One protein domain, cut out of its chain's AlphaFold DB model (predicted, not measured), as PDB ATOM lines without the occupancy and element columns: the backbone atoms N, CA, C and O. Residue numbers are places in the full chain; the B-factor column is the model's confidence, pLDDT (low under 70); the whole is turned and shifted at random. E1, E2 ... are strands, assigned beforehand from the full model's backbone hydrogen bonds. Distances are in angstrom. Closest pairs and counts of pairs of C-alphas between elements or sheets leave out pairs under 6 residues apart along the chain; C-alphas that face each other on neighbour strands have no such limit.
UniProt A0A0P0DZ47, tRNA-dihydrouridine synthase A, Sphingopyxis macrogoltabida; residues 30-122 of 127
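What this domain is: This is residues 30 to 122 of the 127 residues of the protein "tRNA-dihydrouridine synthase A" of Sphingopyxis macrogoltabida (UniProt A0A0P0DZ47). One antiparallel sheet of eight strands, E3 E2 E1 E10 E9 E8 E5 E4 in order, curls like part of a barrel and folds back on itself, so that E3, E2 and E1 face E9, E8, E5 and E4 with E10 as the hinge. The hairpin of E6 and E7 faces this sheet as a second, two-stranded antiparallel sheet, in a sandwich with its strands crossed at 58 degrees, and reaches E2 and E3 on one leaf and E9 on the other. The printed part has 93 residues, with ten named strands from E1 to E10 along the chain and no named helix: all strand. It is compact, with a radius of gyration of the C-alphas of 12.4 A, and spans 35 by 28 by 26 A.

How they stand to each other: E1, residues 33 to 37, E2, residues 40 to 46, and E3, residues 49 to 52, form a meander, each strand the antiparallel neighbour of the one before; N 35 and O 43 are 2.8 A apart, N 44 and O 51 2.8 A. E4, residues 62 to 66, and E5, residues 69 to 73, form a hairpin, with N 64 and O 71 at 2.9 A. E5 runs on into E6, residues 76 to 81, across a break of 2 residues, at 75 degrees. E6 and E7, residues 84 to 89, form a hairpin, with N 79 and O 86 at 2.9 A. E8, residues 94 to 100, E9, residues 103 to 110, and E10, residues 115 to 121, form a second meander, with N 98 and O 105 at 2.9 A and N 108 and O 117 at 3.0 A. E8 is the antiparallel neighbour of E5, with N 72 and O 95 at 3.1 A. E10 has staggered pairing, with E9 over residues 115 to 120 and with E1 over residues 120 to 121; N 36 and O 120 are 2.9 A apart. The closest C-alphas of E2 and E7 are those of Ala 40 and Leu 85, 6.0 A; of E6 and E9, those of Ala 78 and Phe 110, 5.3 A. E3 and E4 are the edge strands and are apart.

Where its parts are: E1 begins at C-alpha 33, (246.680, 161.461, 188.881). E9, the longest strand by residues, measures 22.6 A from first to last C-alpha, E10 19.7 A, E2 and E8 18.8 A each. E10 ends at C-alpha 121, (246.559, 162.859, 182.139).

The domain as a whole: The C-alphas farthest apart, those of Lys 67 and Gly 82, are 37.2 A apart. The printed part has no cut and no long link. Mean pLDDT of the printed part is 76.2; 32 residues are under 70, among them 77 to 86 and 88 to 100.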
ATOM      1  N   PRO A  30     239.299 165.891 191.035       87.31
ATOM      2  CA  PRO A  30     239.303 165.907 189.569       87.31
ATOM      3  C   PRO A  30     240.693 166.031 188.924       87.31
ATOM      4  O   PRO A  30     240.864 165.696 187.748       87.31
ATOM      5  N   VAL A  31     241.691 166.527 189.661       87.25
ATOM      6  CA  VAL A  31     243.055 166.771 189.164       87.25
ATOM      7  C   VAL A  31     244.098 165.824 189.752       87.25
ATOM      8  O   VAL A  31     245.275 165.950 189.434       87.25
ATOM      9  N   LEU A  32     243.693 164.848 190.567       91.44
ATOM     10  CA  LEU A  32     244.605 163.820 191.074       91.44
ATOM     11  C   LEU A  32     244.941 162.816 189.983       91.44
ATOM     12  O   LEU A  32     244.036 162.351 189.295       91.44
ATOM     13  N   GLY A  33     246.209 162.447 189.848       92.19
ATOM     14  CA  GLY A  33     246.680 161.461 188.881       92.19
ATOM     15  C   GLY A  33     248.088 161.752 188.377       92.19
ATOM     16  O   GLY A  33     248.761 162.673 188.841       92.19
ATOM     17  N   CYS A  34     248.524 160.958 187.404       91.75
ATOM     18  CA  CYS A  34     249.762 161.186 186.675       91.75
ATOM     19  C   CYS A  34     249.510 162.058 185.438       91.75
ATOM     20  O   CYS A  34     248.530 161.865 184.712       91.75
ATOM     21  N   TYR A  35     250.430 162.978 185.163       91.38
ATOM     22  CA  TYR A  35     250.431 163.813 183.976       91.38
ATOM     23  C   TYR A  35     251.798 163.810 183.298       91.38
ATOM     24  O   TYR A  35     252.827 163.952 183.954       91.38
ATOM     25  N   VAL A  36     251.804 163.719 181.970       90.50
ATOM     26  CA  VAL A  36     253.028 163.672 181.161       90.50
ATOM     27  C   VAL A  36     252.997 164.718 180.052       90.50
ATOM     28  O   VAL A  36     251.931 165.062 179.528       90.50
ATOM     29  N   ALA A  37     254.176 165.205 179.680       87.94
ATOM     30  CA  ALA A  37     254.401 166.050 178.518       87.94
ATOM     31  C   ALA A  37     255.693 165.612 177.814       87.94
ATOM     32  O   ALA A  37     256.587 165.039 178.435       87.94
ATOM     33  N   VAL A  38     255.775 165.862 176.509       83.06
ATOM     34  CA  VAL A  38     256.975 165.557 175.716       83.06
ATOM     35  C   VAL A  38     258.127 166.448 176.192       83.06
ATOM     36  O   VAL A  38     257.924 167.641 176.428       83.06
ATOM     37  N   ASP A  39     259.310 165.850 176.354       79.25
ATOM     38  CA  ASP A  39     260.547 166.502 176.812       79.25
ATOM     39  C   ASP A  39     260.436 167.189 178.184       79.25
ATOM     40  O   ASP A  39     261.137 168.162 178.464       79.25
ATOM     41  N   ALA A  40     259.544 166.696 179.050       79.06
ATOM     42  CA  ALA A  40     259.339 167.234 180.386       79.06
ATOM     43  C   ALA A  40     259.180 166.128 181.447       79.06
ATOM     44  O   ALA A  40     258.549 165.104 181.176       79.06
ATOM     45  N   PRO A  41     259.713 166.319 182.669       82.88
ATOM     46  CA  PRO A  41     259.464 165.420 183.794       82.88
ATOM     47  C   PRO A  41     257.971 165.220 184.074       82.88
ATOM     48  O   PRO A  41     257.206 166.177 184.066       82.88
ATOM     49  N   ALA A  42     257.559 163.990 184.382       89.06
ATOM     50  CA  ALA A  42     256.169 163.694 184.714       89.06
ATOM     51  C   ALA A  42     255.717 164.382 186.017       89.06
ATOM     52  O   ALA A  42     256.513 164.577 186.934       89.06
ATOM     53  N   LEU A  43     254.433 164.715 186.128       88.62
ATOM     54  CA  LEU A  43     253.833 165.294 187.330       88.62
ATOM     55  C   LEU A  43     252.875 164.286 187.957       88.62
ATOM     56  O   LEU A  43     251.888 163.888 187.343       88.62
ATOM     57  N   ARG A  44     253.127 163.907 189.208       91.69
ATOM     58  CA  ARG A  44     252.200 163.107 190.012       91.69
ATOM     59  C   ARG A  44     251.461 164.014 190.970       91.69
ATOM     60  O   ARG A  44     252.074 164.528 191.899       91.69
ATOM     61  N   VAL A  45     250.158 164.161 190.789       90.94
ATOM     62  CA  VAL A  45     249.288 164.930 191.682       90.94
ATOM     63  C   VAL A  45     248.552 163.958 192.601       90.94
ATOM     64  O   VAL A  45     247.742 163.151 192.145       90.94
ATOM     65  N   ARG A  46     248.838 164.007 193.902       92.31
ATOM     66  CA  ARG A  46     248.209 163.171 194.940       92.31
ATOM     67  C   ARG A  46     247.622 164.064 196.028       92.31
ATOM     68  O   ARG A  46     247.957 165.235 196.109       92.31
ATOM     69  N   HIS A  47     246.788 163.519 196.913       89.94
ATOM     70  CA  HIS A  47     246.232 164.288 198.040       89.94
ATOM     71  C   HIS A  47     247.301 164.914 198.951       89.94
ATOM     72  O   HIS A  47     247.044 165.925 199.591       89.94
ATOM     73  N   THR A  48     248.492 164.313 199.014       89.69
ATOM     74  CA  THR A  48     249.611 164.779 199.840       89.69
ATOM     75  C   THR A  48     250.451 165.871 199.183       89.69
ATOM     76  O   THR A  48     251.275 166.475 199.861       89.69
ATOM     77  N   GLY A  49     250.282 166.113 197.881       88.56
ATOM     78  CA  GLY A  49     251.100 167.063 197.140       88.56
ATOM     79  C   GLY A  49     251.435 166.598 195.727       88.56
ATOM     80  O   GLY A  49     250.846 165.653 195.194       88.56
ATOM     81  N   ILE A  50     252.409 167.274 195.129       88.25
ATOM     82  CA  ILE A  50     252.873 167.033 193.767       88.25
ATOM     83  C   ILE A  50     254.315 166.552 193.781       88.25
ATOM     84  O   ILE A  50     255.170 167.155 194.426       88.25
ATOM     85  N   ARG A  51     254.594 165.478 193.039       88.69
ATOM     86  CA  ARG A  51     255.961 165.024 192.749       88.69
ATOM     87  C   ARG A  51     256.289 165.246 191.284       88.69
ATOM     88  O   ARG A  51     255.442 165.034 190.419       88.69
ATOM     89  N   ILE A  52     257.533 165.630 191.030       85.06
ATOM     90  CA  ILE A  52     258.040 165.957 189.698       85.06
ATOM     91  C   ILE A  52     259.122 164.942 189.322       85.06
ATOM     92  O   ILE A  52     260.168 164.864 189.967       85.06
ATOM     93  N   GLY A  53     258.876 164.158 188.276       86.12
ATOM     94  CA  GLY A  53     259.763 163.099 187.810       86.12
ATOM     95  C   GLY A  53     260.131 162.124 188.931       86.12
ATOM     96  O   GLY A  53     259.262 161.583 189.621       86.12
ATOM     97  N   GLN A  54     261.436 161.919 189.113       82.69
ATOM     98  CA  GLN A  54     262.007 161.061 190.159       82.69
ATOM     99  C   GLN A  54     262.395 161.827 191.435       82.69
ATOM    100  O   GLN A  54     262.987 161.241 192.339       82.69
ATOM    101  N   ASN A  55     262.070 163.123 191.541       80.12
ATOM    102  CA  ASN A  55     262.399 163.902 192.733       80.12
ATOM    103  C   ASN A  55     261.678 163.308 193.974       80.12
ATOM    104  O   ASN A  55     260.467 163.030 193.918       80.12
ATOM    105  N   PRO A  56     262.396 163.038 195.084       78.25
ATOM    106  CA  PRO A  56     261.783 162.603 196.340       78.25
ATOM    107  C   PRO A  56     260.923 163.682 197.013       78.25
ATOM    108  O   PRO A  56     260.028 163.334 197.781       78.25
ATOM    109  N   GLU A  57     261.167 164.959 196.724       83.62
ATOM    110  CA  GLU A  57     260.441 166.086 197.303       83.62
ATOM    111  C   GLU A  57     258.966 166.109 196.872       83.62
ATOM    112  O   GLU A  57     258.626 165.870 195.708       83.62
ATOM    113  N   VAL A  58     258.086 166.408 197.831       85.75
ATOM    114  CA  VAL A  58     256.645 166.570 197.621       85.75
ATOM    115  C   VAL A  58     256.299 168.040 197.800       85.75
ATOM    116  O   VAL A  58     256.404 168.581 198.898       85.75
ATOM    117  N   LEU A  59     255.861 168.678 196.718       83.62
ATOM    118  CA  LEU A  59     255.476 170.081 196.722       83.62
ATOM    119  C   LEU A  59     254.010 170.234 197.141       83.62
ATOM    120  O   LEU A  59     253.155 169.489 196.647       83.62
ATOM    121  N   PRO A  60     253.675 171.201 198.009       84.25
ATOM    122  CA  PRO A  60     252.281 171.516 198.274       84.25
ATOM    123  C   PRO A  60     251.633 172.096 197.011       84.25
ATOM    124  O   PRO A  60     252.301 172.682 196.162       84.25
ATOM    125  N   PHE A  61     250.317 171.970 196.889       84.19
ATOM    126  CA  PHE A  61     249.569 172.636 195.828       84.19
ATOM    127  C   PHE A  61     248.253 173.181 196.360       84.19
ATOM    128  O   PHE A  61     247.761 172.762 197.409       84.19
ATOM    129  N   ARG A  62     247.658 174.100 195.602       81.00
ATOM    130  CA  ARG A  62     246.305 174.600 195.847       81.00
ATOM    131  C   ARG A  62     245.451 174.386 194.611       81.00
ATOM    132  O   ARG A  62     245.874 174.704 193.504       81.00
ATOM    133  N   TYR A  63     244.250 173.854 194.806       84.44
ATOM    134  CA  TYR A  63     243.251 173.756 193.750       84.44
ATOM    135  C   TYR A  63     242.138 174.765 194.009       84.44
ATOM    136  O   TYR A  63     241.459 174.723 195.036       84.44
ATOM    137  N   GLU A  64     241.997 175.714 193.092       81.25
ATOM    138  CA  GLU A  64     241.201 176.917 193.309       81.25
ATOM    139  C   GLU A  64     240.295 177.204 192.120       81.25
ATOM    140  O   GLU A  64     240.676 177.030 190.957       81.25
ATOM    141  N   LYS A  65     239.106 177.735 192.406       79.81
ATOM    142  CA  LYS A  65     238.238 178.320 191.387       79.81
ATOM    143  C   LYS A  65     238.610 179.786 191.182       79.81
ATOM    144  O   LYS A  65     238.624 180.570 192.126       79.81
ATOM    145  N   ARG A  66     238.869 180.175 189.936       74.88
ATOM    146  CA  ARG A  66     239.121 181.564 189.524       74.88
ATOM    147  C   ARG A  66     238.024 182.029 188.562       74.88
ATOM    148  O   ARG A  66     237.192 181.241 188.116       74.88
ATOM    149  N   LYS A  67     238.036 183.322 188.206       73.56
ATOM    150  CA  LYS A  67     237.074 183.921 187.255       73.56
ATOM    151  C   LYS A  67     236.991 183.146 185.934       73.56
ATOM    152  O   LYS A  67     235.927 183.086 185.332       73.56
ATOM    153  N   VAL A  68     238.101 182.539 185.502       69.69
ATOM    154  CA  VAL A  68     238.182 181.770 184.253       69.69
ATOM    155  C   VAL A  68     238.610 180.322 184.513       69.69
ATOM    156  O   VAL A  68     239.672 179.879 184.069       69.69
ATOM    157  N   GLY A  69     237.756 179.585 185.224       75.06
ATOM    158  CA  GLY A  69     237.873 178.139 185.412       75.06
ATOM    159  C   GLY A  69     238.606 177.728 186.688       75.06
ATOM    160  O   GLY A  69     238.589 178.444 187.689       75.06
ATOM    161  N   MET A  70     239.216 176.544 186.648       81.62
ATOM    162  CA  MET A  70     239.948 175.957 187.768       81.62
ATOM    163  C   MET A  70     241.456 176.124 187.574       81.62
ATOM    164  O   MET A  70     241.959 176.091 186.451       81.62
ATOM    165  N   VAL A  71     242.190 176.308 188.665       75.81
ATOM    166  CA  VAL A  71     243.636 176.557 188.662       75.81
ATOM    167  C   VAL A  71     244.296 175.625 189.668       75.81
ATOM    168  O   VAL A  71     243.778 175.435 190.767       75.81
ATOM    169  N   LEU A  72     245.429 175.043 189.274       80.75
ATOM    170  CA  LEU A  72     246.302 174.255 190.138       80.75
ATOM    171  C   LEU A  72     247.543 175.111 190.408       80.75
ATOM    172  O   LEU A  72     248.363 175.296 189.523       80.75
ATOM    173  N   ALA A  73     247.673 175.696 191.590       76.50
ATOM    174  CA  ALA A  73     248.831 176.517 191.937       76.50
ATOM    175  C   ALA A  73     249.886 175.664 192.650       76.50
ATOM    176  O   ALA A  73     249.547 174.930 193.580       76.50
ATOM    177  N   ILE A  74     251.147 175.763 192.218       74.75
ATOM    178  CA  ILE A  74     252.272 174.984 192.750       74.75
ATOM    179  C   ILE A  74     253.455 175.943 192.931       74.75
ATOM    180  O   ILE A  74     253.857 176.585 191.961       74.75
ATOM    181  N   PRO A  75     254.038 176.054 194.128       68.06
ATOM    182  CA  PRO A  75     255.172 176.928 194.381       68.06
ATOM    183  C   PRO A  75     256.475 176.339 193.786       68.06
ATOM    184  O   PRO A  75     257.228 175.658 194.483       68.06
ATOM    185  N   MET A  76     256.754 176.570 192.491       72.19
ATOM    186  CA  MET A  76     257.938 176.020 191.795       72.19
ATOM    187  C   MET A  76     258.459 176.824 190.584       72.19
ATOM    188  O   MET A  76     257.717 177.091 189.648       72.19
ATOM    189  N   VAL A  77     259.755 177.142 190.530       69.19
ATOM    190  CA  VAL A  77     260.428 177.687 189.339       69.19
ATOM    191  C   VAL A  77     260.606 176.590 188.300       69.19
ATOM    192  O   VAL A  77     261.049 175.489 188.622       69.19
ATOM    193  N   ALA A  78     260.352 176.919 187.036       69.44
ATOM    194  CA  ALA A  78     260.714 176.082 185.903       69.44
ATOM    195  C   ALA A  78     261.690 176.834 184.982       69.44
ATOM    196  O   ALA A  78     261.379 177.920 184.487       69.44
ATOM    197  N   SER A  79     262.869 176.261 184.746       69.62
ATOM    198  CA  SER A  79     263.925 176.827 183.901       69.62
ATOM    199  C   SER A  79     264.360 175.846 182.816       69.62
ATOM    200  O   SER A  79     264.237 174.636 182.973       69.62
ATOM    201  N   VAL A  80     264.904 176.369 181.719       67.75
ATOM    202  CA  VAL A  80     265.571 175.560 180.693       67.75
ATOM    203  C   VAL A  80     267.072 175.638 180.951       67.75
ATOM    204  O   VAL A  80     267.639 176.728 180.923       67.75
ATOM    205  N   SER A  81     267.716 174.505 181.225       66.25
ATOM    206  CA  SER A  81     269.156 174.423 181.487       66.25
ATOM    207  C   SER A  81     269.743 173.217 180.758       66.25
ATOM    208  O   SER A  81     269.178 172.126 180.802       66.25
ATOM    209  N   GLY A  82     270.848 173.412 180.031       65.19
ATOM    210  CA  GLY A  82     271.549 172.320 179.337       65.19
ATOM    211  C   GLY A  82     270.715 171.562 178.291       65.19
ATOM    212  O   GLY A  82     270.989 170.395 178.035       65.19
ATOM    213  N   GLY A  83     269.686 172.191 177.710       67.12
ATOM    214  CA  GLY A  83     268.780 171.551 176.747       67.12
ATOM    215  C   GLY A  83     267.634 170.744 177.372       67.12
ATOM    216  O   GLY A  83     266.849 170.156 176.635       67.12
ATOM    217  N   GLY A  84     267.507 170.737 178.704       63.62
ATOM    218  CA  GLY A  84     266.426 170.078 179.438       63.62
ATOM    219  C   GLY A  84     265.606 171.042 180.296       63.62
ATOM    220  O   GLY A  84     266.018 172.170 180.579       63.62
ATOM    221  N   LEU A  85     264.422 170.585 180.714       68.94
ATOM    222  CA  LEU A  85     263.575 171.295 181.670       68.94
ATOM    223  C   LEU A  85     264.000 170.950 183.101       68.94
ATOM    224  O   LEU A  85     264.005 169.783 183.491       68.94
ATOM    225  N   GLU A  86     264.319 171.974 183.887       69.94
ATOM    226  CA  GLU A  86     264.661 171.876 185.303       69.94
ATOM    227  C   GLU A  86     263.571 172.542 186.152       69.94
ATOM    228  O   GLU A  86     263.087 173.627 185.827       69.94
ATOM    229  N   PHE A  87     263.201 171.898 187.258       73.00
ATOM    230  CA  PHE A  87     262.207 172.400 188.200       73.00
ATOM    231  C   PHE A  87     262.813 172.570 189.590       73.00
ATOM    232  O   PHE A  87     263.511 171.677 190.070       73.00
ATOM    233  N   ARG A  88     262.516 173.687 190.253       69.12
ATOM    234  CA  ARG A  88     262.961 173.995 191.619       69.12
ATOM    235  C   ARG A  88     261.795 174.541 192.444       69.12
ATOM    236  O   ARG A  88     260.922 175.165 191.859       69.12
ATOM    237  N   PRO A  89     261.749 174.373 193.770       62.78
ATOM    238  CA  PRO A  89     260.738 175.029 194.604       62.78
ATOM    239  C   PRO A  89     260.859 176.565 194.544       62.78
ATOM    240  O   PRO A  89     261.968 177.093 194.474       62.78
ATOM    241  N   ALA A  90     259.744 177.297 194.589       63.09
ATOM    242  CA  ALA A  90     259.742 178.760 194.739       63.09
ATOM    243  C   ALA A  90     258.426 179.288 195.284       63.09
ATOM    244  O   ALA A  90     257.395 178.689 195.059       63.09
ATOM    245  N   ALA A  91     258.449 180.445 195.945       47.62
ATOM    246  CA  ALA A  91     257.315 180.953 196.715       47.62
ATOM    247  C   ALA A  91     255.987 181.069 195.933       47.62
ATOM    248  O   ALA A  91     254.935 180.831 196.519       47.62
ATOM    249  N   GLU A  92     256.011 181.374 194.629       49.06
ATOM    250  CA  GLU A  92     254.792 181.555 193.833       49.06
ATOM    251  C   GLU A  92     254.987 181.140 192.368       49.06
ATOM    252  O   GLU A  92     255.653 181.850 191.620       49.06
ATOM    253  N   HIS A  93     254.367 180.042 191.913       58.12
ATOM    254  CA  HIS A  93     254.199 179.792 190.474       58.12
ATOM    255  C   HIS A  93     252.805 179.248 190.115       58.12
ATOM    256  O   HIS A  93     252.112 178.603 190.908       58.12
ATOM    257  N   PHE A  94     252.369 179.582 188.895       52.72
ATOM    258  CA  PHE A  94     250.992 179.450 188.419       52.72
ATOM    259  C   PHE A  94     250.865 178.381 187.334       52.72
ATOM    260  O   PHE A  94     251.563 178.438 186.323       52.72
ATOM    261  N   TYR A  95     249.889 177.483 187.489       65.62
ATOM    262  CA  TYR A  95     249.488 176.550 186.440       65.62
ATOM    263  C   TYR A  95     247.987 176.620 186.221       65.62
ATOM    264  O   TYR A  95     247.178 176.559 187.151       65.62
ATOM    265  N   ARG A  96     247.583 176.742 184.959       57.47
ATOM    266  CA  ARG A  96     246.167 176.786 184.600       57.47
ATOM    267  C   ARG A  96     245.684 175.378 184.289       57.47
ATOM    268  O   ARG A  96     246.285 174.698 183.460       57.47
ATOM    269  N   VAL A  97     244.590 174.956 184.924       60.34
ATOM    270  CA  VAL A  97     243.904 173.720 184.541       60.34
ATOM    271  C   VAL A  97     242.877 174.077 183.482       60.34
ATOM    272  O   VAL A  97     241.899 174.781 183.737       60.34
ATOM    273  N   LEU A  98     243.114 173.603 182.268       66.12
ATOM    274  CA  LEU A  98     242.159 173.696 181.180       66.12
ATOM    275  C   LEU A  98     241.395 172.381 181.091       66.12
ATOM    276  O   LEU A  98     241.957 171.305 181.266       66.12
ATOM    277  N   TRP A  99     240.105 172.466 180.799       64.75
ATOM    278  CA  TRP A  99     239.313 171.293 180.457       64.75
ATOM    279  C   TRP A  99     239.231 171.215 178.937       64.75
ATOM    280  O   TRP A  99     238.680 172.114 178.303       64.75
ATOM    281  N   ARG A 100     239.801 170.160 178.349       68.62
ATOM    282  CA  ARG A 100     239.697 169.866 176.914       68.62
ATOM    283  C   ARG A 100     239.112 168.467 176.773       68.62
ATOM    284  O   ARG A 100     239.599 167.539 177.411       68.62
ATOM    285  N   GLU A 101     238.033 168.337 176.001       72.75
ATOM    286  CA  GLU A 101     237.353 167.048 175.762       72.75
ATOM    287  C   GLU A 101     236.947 166.317 177.063       72.75
ATOM    288  O   GLU A 101     237.049 165.099 177.178       72.75
ATOM    289  N   GLY A 102     236.530 167.069 178.090       72.81
ATOM    290  CA  GLY A 102     236.120 166.504 179.383       72.81
ATOM    291  C   GLY A 102     237.266 165.983 180.260       72.81
ATOM    292  O   GLY A 102     237.001 165.372 181.291       72.81
ATOM    293  N   LYS A 103     238.531 166.233 179.893       71.94
ATOM    294  CA  LYS A 103     239.714 165.828 180.666       71.94
ATOM    295  C   LYS A 103     240.513 167.047 181.147       71.94
ATOM    296  O   LYS A 103     240.607 168.038 180.415       71.94
ATOM    297  N   PRO A 104     241.113 166.989 182.351       77.19
ATOM    298  CA  PRO A 104     241.988 168.048 182.832       77.19
ATOM    299  C   PRO A 104     243.319 168.031 182.069       77.19
ATOM    300  O   PRO A 104     243.967 166.990 181.948       77.19
ATOM    301  N   VAL A 105     243.736 169.201 181.598       72.69
ATOM    302  CA  VAL A 105     245.048 169.483 181.012       72.69
ATOM    303  C   VAL A 105     245.724 170.528 181.892       72.69
ATOM    304  O   VAL A 105     245.137 171.575 182.168       72.69
ATOM    305  N   ILE A 106     246.942 170.246 182.351       78.88
ATOM    306  CA  ILE A 106     247.726 171.191 183.157       78.88
ATOM    307  C   ILE A 106     248.642 171.965 182.209       78.88
ATOM    308  O   ILE A 106     249.362 171.375 181.411       78.88
ATOM    309  N   ASN A 107     248.590 173.293 182.244       69.19
ATOM    310  CA  ASN A 107     249.463 174.156 181.450       69.19
ATOM    311  C   ASN A 107     250.583 174.708 182.325       69.19
ATOM    312  O   ASN A 107     250.310 175.372 183.326       69.19
ATOM    313  N   VAL A 108     251.824 174.448 181.919       70.81
ATOM    314  CA  VAL A 108     253.037 174.962 182.562       70.81
ATOM    315  C   VAL A 108     253.710 175.965 181.636       70.81
ATOM    316  O   VAL A 108     253.959 175.617 180.483       70.81
ATOM    317  N   ALA A 109     254.039 177.160 182.128       67.12
ATOM    318  CA  ALA A 109     254.904 178.111 181.425       67.12
ATOM    319  C   ALA A 109     256.352 178.021 181.948       67.12
ATOM    320  O   ALA A 109     256.561 177.885 183.153       67.12
ATOM    321  N   PHE A 110     257.340 178.101 181.052       67.38
ATOM    322  CA  PHE A 110     258.764 177.896 181.336       67.38
ATOM    323  C   PHE A 110     259.625 179.056 180.839       67.38
ATOM    324  O   PHE A 110     259.488 179.481 179.689       67.38
ATOM    325  N   GLY A 111     260.591 179.467 181.666       58.56
ATOM    326  CA  GLY A 111     261.623 180.434 181.289       58.56
ATOM    327  C   GLY A 111     261.100 181.846 180.962       58.56
ATOM    328  O   GLY A 111     259.896 182.101 181.016       58.56
ATOM    329  N   PRO A 112     262.005 182.784 180.628       55.31
ATOM    330  CA  PRO A 112     261.649 184.168 180.295       55.31
ATOM    331  C   PRO A 112     260.844 184.283 178.992       55.31
ATOM    332  O   PRO A 112     260.024 185.186 178.861       55.31
ATOM    333  N   ASP A 113     261.027 183.337 178.068       64.69
ATOM    334  CA  ASP A 113     260.318 183.295 176.782       64.69
ATOM    335  C   ASP A 113     258.900 182.707 176.900       64.69
ATOM    336  O   ASP A 113     258.157 182.661 175.919       64.69
ATOM    337  N   GLY A 114     258.512 182.237 178.093       63.97
ATOM    338  CA  GLY A 114     257.155 181.781 178.382       63.97
ATOM    339  C   GLY A 114     256.724 180.554 177.577       63.97
ATOM    340  O   GLY A 114     255.546 180.442 177.237       63.97
ATOM    341  N   ILE A 115     257.643 179.633 177.265       70.81
ATOM    342  CA  ILE A 115     257.320 178.380 176.561       70.81
ATOM    343  C   ILE A 115     256.210 177.674 177.339       70.81
ATOM    344  O   ILE A 115     256.342 177.501 178.541       70.81
ATOM    345  N   ILE A 116     255.126 177.252 176.684       75.19
ATOM    346  CA  ILE A 116     254.017 176.548 177.345       75.19
ATOM    347  C   ILE A 116     254.079 175.052 177.011       75.19
ATOM    348  O   ILE A 116     254.272 174.678 175.850       75.19
ATOM    349  N   ARG A 117     253.896 174.181 178.012       79.00
ATOM    350  CA  ARG A 117     253.661 172.739 177.806       79.00
ATOM    351  C   ARG A 117     252.306 172.310 178.345       79.00
ATOM    352  O   ARG A 117     251.942 172.620 179.481       79.00
ATOM    353  N   ASP A 118     251.621 171.522 177.521       84.19
ATOM    354  CA  ASP A 118     250.375 170.845 177.857       84.19
ATOM    355  C   ASP A 118     250.683 169.475 178.463       84.19
ATOM    356  O   ASP A 118     251.092 168.544 177.769       84.19
ATOM    357  N   TYR A 119     250.436 169.346 179.758       87.44
ATOM    358  CA  TYR A 119     250.498 168.085 180.477       87.44
ATOM    359  C   TYR A 119     249.162 167.367 180.376       87.44
ATOM    360  O   TYR A 119     248.122 167.874 180.812       87.44
ATOM    361  N   LYS A 120     249.194 166.165 179.805       89.50
ATOM    362  CA  LYS A 120     248.014 165.321 179.620       89.50
ATOM    363  C   LYS A 120     247.984 164.243 180.687       89.50
ATOM    364  O   LYS A 120     249.018 163.668 181.018       89.50
ATOM    365  N   ARG A 121     246.787 163.956 181.197       89.56
ATOM    366  CA  ARG A 121     246.559 162.859 182.139       89.56
ATOM    367  C   ARG A 121     246.973 161.531 181.493       89.56
ATOM    368  O   ARG A 121     246.461 161.187 180.426       89.56
ATOM    369  N   HIS A 122     247.886 160.814 182.139       90.38
ATOM    370  CA  HIS A 122     248.267 159.461 181.755       90.38
ATOM    371  C   HIS A 122     247.139 158.480 182.140       90.38
ATOM    372  O   HIS A 122     246.422 158.745 183.108       90.38
TER     373      HIS A 122